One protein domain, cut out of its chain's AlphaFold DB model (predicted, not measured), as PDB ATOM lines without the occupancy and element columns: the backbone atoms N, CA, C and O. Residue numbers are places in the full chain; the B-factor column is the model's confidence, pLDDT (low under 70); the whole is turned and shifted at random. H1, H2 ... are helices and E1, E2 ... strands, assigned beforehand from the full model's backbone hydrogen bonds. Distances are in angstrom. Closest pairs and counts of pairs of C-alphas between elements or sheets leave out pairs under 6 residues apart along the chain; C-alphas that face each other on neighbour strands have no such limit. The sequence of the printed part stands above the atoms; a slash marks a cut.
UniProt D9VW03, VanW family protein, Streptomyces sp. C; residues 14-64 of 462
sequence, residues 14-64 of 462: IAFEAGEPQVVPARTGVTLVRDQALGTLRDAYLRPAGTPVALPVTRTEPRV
ATOM      1  N   ILE A  14     -44.492 -24.386  39.922       96.25
ATOM      2  CA  ILE A  14     -45.710 -23.923  40.585       96.25
ATOM      3  C   ILE A  14     -46.633 -23.377  39.503       96.25
ATOM      4  O   ILE A  14     -46.226 -22.497  38.747       96.25
ATOM      5  N   ALA A  15     -47.845 -23.908  39.437       93.56
ATOM      6  CA  ALA A  15     -48.935 -23.373  38.633       93.56
ATOM      7  C   ALA A  15     -49.973 -22.717  39.550       93.56
ATOM      8  O   ALA A  15     -49.963 -22.949  40.759       93.56
ATOM      9  N   PHE A  16     -50.874 -21.922  38.987       95.31
ATOM     10  CA  PHE A  16     -52.023 -21.389  39.706       95.31
ATOM     11  C   PHE A  16     -53.289 -21.942  39.059       95.31
ATOM     12  O   PHE A  16     -53.514 -21.764  37.867       95.31
ATOM     13  N   GLU A  17     -54.106 -22.642  39.839       91.62
ATOM     14  CA  GLU A  17     -55.351 -23.248  39.366       91.62
ATOM     15  C   GLU A  17     -56.486 -22.824  40.294       91.62
ATOM     16  O   GLU A  17     -56.385 -22.976  41.511       91.62
ATOM     17  N   ALA A  18     -57.557 -22.258  39.728       89.12
ATOM     18  CA  ALA A  18     -58.738 -21.797  40.471       89.12
ATOM     19  C   ALA A  18     -58.427 -20.865  41.668       89.12
ATOM     20  O   ALA A  18     -59.157 -20.842  42.657       89.12
ATOM     21  N   GLY A  19     -57.353 -20.072  41.574       89.44
ATOM     22  CA  GLY A  19     -56.924 -19.162  42.640       89.44
ATOM     23  C   GLY A  19     -56.108 -19.820  43.755       89.44
ATOM     24  O   GLY A  19     -55.930 -19.207  44.804       89.44
ATOM     25  N   GLU A  20     -55.588 -21.028  43.539       94.06
ATOM     26  CA  GLU A  20     -54.702 -21.725  44.472       94.06
ATOM     27  C   GLU A  20     -53.372 -22.109  43.802       94.06
ATOM     28  O   GLU A  20     -53.356 -22.480  42.624       94.06
ATOM     29  N   PRO A  21     -52.236 -22.055  44.522       95.81
ATOM     30  CA  PRO A  21     -50.958 -22.477  43.973       95.81
ATOM     31  C   PRO A  21     -50.834 -24.008  44.008       95.81
ATOM     32  O   PRO A  21     -50.912 -24.630  45.069       95.81
ATOM     33  N   GLN A  22     -50.560 -24.616  42.859       95.62
ATOM     34  CA  GLN A  22     -50.339 -26.048  42.690       95.62
ATOM     35  C   GLN A  22     -48.855 -26.329  42.462       95.62
ATOM     36  O   GLN A  22     -48.270 -25.925  41.457       95.62
ATOM     37  N   VAL A  23     -48.221 -27.041  43.398       95.00
ATOM     38  CA  VAL A  23     -46.811 -27.431  43.265       95.00
ATOM     39  C   VAL A  23     -46.705 -28.748  42.510       95.00
ATOM     40  O   VAL A  23     -47.225 -29.770  42.954       95.00
ATOM     41  N   VAL A  24     -45.935 -28.755  41.425       93.62
ATOM     42  CA  VAL A  24     -45.502 -29.979  40.752       93.62
ATOM     43  C   VAL A  24     -44.127 -30.366  41.303       93.62
ATOM     44  O   VAL A  24     -43.154 -29.638  41.089       93.62
ATOM     45  N   PRO A  25     -43.995 -31.507  42.006       90.06
ATOM     46  CA  PRO A  25     -42.722 -31.900  42.594       90.06
ATOM     47  C   PRO A  25     -41.654 -32.173  41.533       90.06
ATOM     48  O   PRO A  25     -41.918 -32.811  40.504       90.06
ATOM     49  N   ALA A  26     -40.427 -31.752  41.830       93.06
ATOM     50  CA  ALA A  26     -39.264 -32.096  41.033       93.06
ATOM     51  C   ALA A  26     -39.010 -33.610  41.071       93.06
ATOM     52  O   ALA A  26     -39.326 -34.292  42.051       93.06
ATOM     53  N   ARG A  27     -38.433 -34.151  40.001       93.31
ATOM     54  CA  ARG A  27     -38.126 -35.575  39.879       93.31
ATOM     55  C   ARG A  27     -36.699 -35.752  39.384       93.31
ATOM     56  O   ARG A  27     -36.406 -35.422  38.239       93.31
ATOM     57  N   THR A  28     -35.837 -36.328  40.218       92.75
ATOM     58  CA  THR A  28     -34.469 -36.703  39.836       92.75
ATOM     59  C   THR A  28     -34.503 -37.711  38.687       92.75
ATOM     60  O   THR A  28     -35.277 -38.677  38.703       92.75
ATOM     61  N   GLY A  29     -33.677 -37.469  37.672       91.88
ATOM     62  CA  GLY A  29     -33.505 -38.372  36.545       91.88
ATOM     63  C   GLY A  29     -32.604 -39.544  36.907       91.88
ATOM     64  O   GLY A  29     -31.616 -39.375  37.620       91.88
ATOM     65  N   VAL A  30     -32.927 -40.728  36.400       92.00
ATOM     66  CA  VAL A  30     -32.142 -41.951  36.590       92.00
ATOM     67  C   VAL A  30     -31.919 -42.581  35.226       92.00
ATOM     68  O   VAL A  30     -32.875 -42.912  34.531       92.00
ATOM     69  N   THR A  31     -30.656 -42.740  34.837       90.31
ATOM     70  CA  THR A  31     -30.275 -43.386  33.575       90.31
ATOM     71  C   THR A  31     -29.353 -44.557  33.864       90.31
ATOM     72  O   THR A  31     -28.364 -44.416  34.579       90.31
ATOM     73  N   LEU A  32     -29.668 -45.727  33.313       88.81
ATOM     74  CA  LEU A  32     -28.834 -46.918  33.443       88.81
ATOM     75  C   LEU A  32     -27.481 -46.720  32.744       88.81
ATOM     76  O   LEU A  32     -27.438 -46.398  31.556       88.81
ATOM     77  N   VAL A  33     -26.380 -47.005  33.443       88.88
ATOM     78  CA  VAL A  33     -25.040 -47.038  32.841       88.88
ATOM     79  C   VAL A  33     -24.875 -48.372  32.113       88.88
ATOM     80  O   VAL A  33     -24.391 -49.355  32.675       88.88
ATOM     81  N   ARG A  34     -25.346 -48.429  30.862       85.19
ATOM     82  CA  ARG A  34     -25.487 -49.677  30.086       85.19
ATOM     83  C   ARG A  34     -24.200 -50.506  30.015       85.19
ATOM     84  O   ARG A  34     -24.259 -51.719  30.209       85.19
ATOM     85  N   ASP A  35     -23.058 -49.854  29.818       82.38
ATOM     86  CA  ASP A  35     -21.767 -50.534  29.645       82.38
ATOM     87  C   ASP A  35     -21.296 -51.245  30.921       82.38
ATOM     88  O   ASP A  35     -20.676 -52.305  30.859       82.38
ATOM     89  N   GLN A  36     -21.645 -50.707  32.093       82.56
ATOM     90  CA  GLN A  36     -21.319 -51.311  33.387       82.56
ATOM     91  C   GLN A  36     -22.386 -52.321  33.831       82.56
ATOM     92  O   GLN A  36     -22.064 -53.338  34.446       82.56
ATOM     93  N   ALA A  37     -23.650 -52.085  33.469       84.88
ATOM     94  CA  ALA A  37     -24.775 -52.936  33.843       84.88
ATOM     95  C   ALA A  37     -24.635 -54.379  33.327       84.88
ATOM     96  O   ALA A  37     -24.997 -55.320  34.033       84.88
ATOM     97  N   LEU A  38     -24.068 -54.574  32.131       83.00
ATOM     98  CA  LEU A  38     -23.820 -55.911  31.575       83.00
ATOM     99  C   LEU A  38     -22.803 -56.715  32.398       83.00
ATOM    100  O   LEU A  38     -22.996 -57.916  32.591       83.00
ATOM    101  N   GLY A  39     -21.748 -56.064  32.899       82.31
ATOM    102  CA  GLY A  39     -20.779 -56.692  33.800       82.31
ATOM    103  C   GLY A  39     -21.433 -57.099  35.120       82.31
ATOM    104  O   GLY A  39     -21.368 -58.261  35.514       82.31
ATOM    105  N   THR A  40     -22.182 -56.178  35.733       83.75
ATOM    106  CA  THR A  40     -22.901 -56.425  36.992       83.75
ATOM    107  C   THR A  40     -23.910 -57.574  36.886       83.75
ATOM    108  O   THR A  40     -24.040 -58.371  37.815       83.75
ATOM    109  N   LEU A  41     -24.603 -57.703  35.747       84.31
ATOM    110  CA  LEU A  41     -25.528 -58.812  35.496       84.31
ATOM    111  C   LEU A  41     -24.807 -60.158  35.340       84.31
ATOM    112  O   LEU A  41     -25.279 -61.159  35.881       84.31
ATOM    113  N   ARG A  42     -23.666 -60.197  34.637       82.81
ATOM    114  CA  ARG A  42     -22.859 -61.421  34.469       82.81
ATOM    115  C   ARG A  42     -22.317 -61.932  35.805       82.81
ATOM    116  O   ARG A  42     -22.443 -63.120  36.089       82.81
ATOM    117  N   ASP A  43     -21.800 -61.042  36.647       80.69
ATOM    118  CA  ASP A  43     -21.241 -61.402  37.958       80.69
ATOM    119  C   ASP A  43     -22.307 -61.860  38.961       80.69
ATOM    120  O   ASP A  43     -22.032 -62.629  39.886       80.69
ATOM    121  N   ALA A  44     -23.535 -61.363  38.814       82.19
ATOM    122  CA  ALA A  44     -24.652 -61.746  39.662       82.19
ATOM    123  C   ALA A  44     -25.290 -63.080  39.244       82.19
ATOM    124  O   ALA A  44     -25.766 -63.811  40.110       82.19
ATOM    125  N   TYR A  45     -25.256 -63.429  37.952       79.50
ATOM    126  CA  TYR A  45     -25.771 -64.704  37.430       79.50
ATOM    127  C   TYR A  45     -25.078 -65.929  38.048       79.50
ATOM    128  O   TYR A  45     -25.688 -66.982  38.199       79.50
ATOM    129  N   LEU A  46     -23.811 -65.783  38.446       80.31
ATOM    130  CA  LEU A  46     -23.007 -66.846  39.055       80.31
ATOM    131  C   LEU A  46     -23.309 -67.080  40.551       80.31
ATOM    132  O   LEU A  46     -22.663 -67.922  41.173       80.31
ATOM    133  N   ARG A  47     -24.255 -66.343  41.155       77.00
ATOM    134  CA  ARG A  47     -24.587 -66.420  42.590       77.00
ATOM    135  C   ARG A  47     -25.920 -67.150  42.835       77.00
ATOM    136  O   ARG A  47     -26.771 -67.167  41.949       77.00
ATOM    137  N   PRO A  48     -26.138 -67.733  44.033       69.25
ATOM    138  CA  PRO A  48     -27.394 -68.403  44.378       69.25
ATOM    139  C   PRO A  48     -28.608 -67.475  44.232       69.25
ATOM    140  O   PRO A  48     -28.544 -66.295  44.578       69.25
ATOM    141  N   ALA A  49     -29.723 -68.012  43.735       72.88
ATOM    142  CA  ALA A  49     -30.936 -67.241  43.478       72.88
ATOM    143  C   ALA A  49     -31.548 -66.674  44.775       72.88
ATOM    144  O   ALA A  49     -31.737 -67.409  45.744       72.88
ATOM    145  N   GLY A  50     -31.901 -65.381  44.774       70.06
ATOM    146  CA  GLY A  50     -32.702 -64.769  45.847       70.06
ATOM    147  C   GLY A  50     -32.434 -63.290  46.143       70.06
ATOM    148  O   GLY A  50     -33.272 -62.653  46.776       70.06
ATOM    149  N   THR A  51     -31.315 -62.712  45.688       73.00
ATOM    150  CA  THR A  51     -30.969 -61.304  45.974       73.00
ATOM    151  C   THR A  51     -31.132 -60.410  44.736       73.00
ATOM    152  O   THR A  51     -30.579 -60.740  43.685       73.00
ATOM    153  N   PRO A  52     -31.852 -59.272  44.823       81.31
ATOM    154  CA  PRO A  52     -31.938 -58.304  43.731       81.31
ATOM    155  C   PRO A  52     -30.561 -57.767  43.309       81.31
ATOM    156  O   PRO A  52     -29.730 -57.434  44.153       81.31
ATOM    157  N   VAL A  53     -30.333 -57.650  41.998       82.88
ATOM    158  CA  VAL A  53     -29.089 -57.105  41.432       82.88
ATOM    159  C   VAL A  53     -29.215 -55.591  41.291       82.88
ATOM    160  O   VAL A  53     -30.020 -55.106  40.497       82.88
ATOM    161  N   ALA A  54     -28.421 -54.838  42.052       84.50
ATOM    162  CA  ALA A  54     -28.358 -53.385  41.930       84.50
ATOM    163  C   ALA A  54     -27.527 -53.002  40.700       84.50
ATOM    164  O   ALA A  54     -26.327 -53.265  40.654       84.50
ATOM    165  N   LEU A  55     -28.163 -52.392  39.700       87.06
ATOM    166  CA  LEU A  55     -27.476 -51.946  38.491       87.06
ATOM    167  C   LEU A  55     -26.916 -50.524  38.652       87.06
ATOM    168  O   LEU A  55     -27.557 -49.690  39.297       87.06
ATOM    169  N   PRO A  56     -25.750 -50.224  38.052       87.75
ATOM    170  CA  PRO A  56     -25.163 -48.891  38.088       87.75
ATOM    171  C   PRO A  56     -26.019 -47.901  37.290       87.75
ATOM    172  O   PRO A  56     -26.377 -48.145  36.135       87.75
ATOM    173  N   VAL A  57     -26.332 -46.764  37.907       91.12
ATOM    174  CA  VAL A  57     -27.130 -45.687  37.309       91.12
ATOM    175  C   VAL A  57     -26.435 -44.342  37.493       91.12
ATOM    176  O   VAL A  57     -25.801 -44.097  38.519       91.12
ATOM    177  N   THR A  58     -26.600 -43.446  36.526       90.56
ATOM    178  CA  THR A  58     -26.281 -42.023  36.665       90.56
ATOM    179  C   THR A  58     -27.535 -41.282  37.110       90.56
ATOM    180  O   THR A  58     -28.619 -41.492  36.556       90.56
ATOM    181  N   ARG A  59     -27.391 -40.409  38.110       92.31
ATOM    182  CA  ARG A  59     -28.462 -39.528  38.583       92.31
ATOM    183  C   ARG A  59     -28.263 -38.125  38.029       92.31
ATOM    184  O   ARG A  59     -27.143 -37.628  38.020       92.31
ATOM    185  N   THR A  60     -29.339 -37.513  37.554       92.69
ATOM    186  CA  THR A  60     -29.358 -36.118  37.096       92.69
ATOM    187  C   THR A  60     -30.329 -35.347  37.972       92.69
ATOM    188  O   THR A  60     -31.524 -35.648  37.964       92.69
ATOM    189  N   GLU A  61     -29.822 -34.393  38.750       90.56
ATOM    190  CA  GLU A  61     -30.673 -33.562  39.600       90.56
ATOM    191  C   GLU A  61     -31.447 -32.530  38.767       90.56
ATOM    192  O   GLU A  61     -30.925 -32.034  37.762       90.56
ATOM    193  N   PRO A  62     -32.696 -32.218  39.151       92.75
ATOM    194  CA  PRO A  62     -33.452 -31.142  38.531       92.75
ATOM    195  C   PRO A  62     -32.810 -29.788  38.852       92.75
ATOM    196  O   PRO A  62     -32.239 -29.596  39.926       92.75
ATOM    197  N   ARG A  63     -32.944 -28.828  37.937       92.12
ATOM    198  CA  ARG A  63     -32.499 -27.442  38.149       92.12
ATOM    199  C   ARG A  63     -33.345 -26.750  39.209       92.12
ATOM    200  O   ARG A  63     -32.814 -26.000  40.017       92.12
ATOM    201  N   VAL A  64     -34.647 -27.036  39.219       95.44
ATOM    202  CA  VAL A  64     -35.581 -26.552  40.242       95.44
ATOM    203  C   VAL A  64     -35.903 -27.703  41.187       95.44
ATOM    204  O   VAL A  64     -36.680 -28.596  40.849       95.44
TER     205      VAL A  64
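What this domain is: This is residues 14 to 64 of the 462 residues of the protein "VanW family protein" of Streptomyces sp. C (UniProt D9VW03). A long, thin rod has the small hairpin E1 and E2 at one end, the two-stranded ribbon E3 and E4 in the middle, and helix H1 with a long loop at the other end. The 51 printed residues, mixed in class, include one named helix and four named strands, in the order E1 E2 E3 H1 E4; both two-stranded sheets are antiparallel. The whole is extended, with a radius of gyration of the C-alphas of 18.9 A and spans of 59 by 23 by 10 A.

Where its parts are: E1, residues 14 to 17, begins at C-alpha 14 (-45.710, -23.923, 40.585). E2 is residues 20 to 24, 12.9 A long, and E3 residues 29 to 32. H1, residues 34 to 45, is 16.7 A long. E4, residues 57 to 60, ends at C-alpha 60 (-29.358, -36.118, 37.096).

How they stand to each other: E1 and E2 form an antiparallel hairpin at 139 degrees, with N 22 and O 15 2.7 A apart. E3 and E4 are antiparallel at 156 degrees, with N 29 and O 60 2.8 A apart. E2 and E3 are apart. In H1, 7 of 8 O i to N i+4 pairs are within hydrogen-bond range.

The domain as a whole: The C-alphas farthest apart, those of Gly 19 and Leu 46, are 58.6 A apart. The printed part has no cut. The link from H1 to E4 is long, 11 residues; residue 48 is under pLDDT 70.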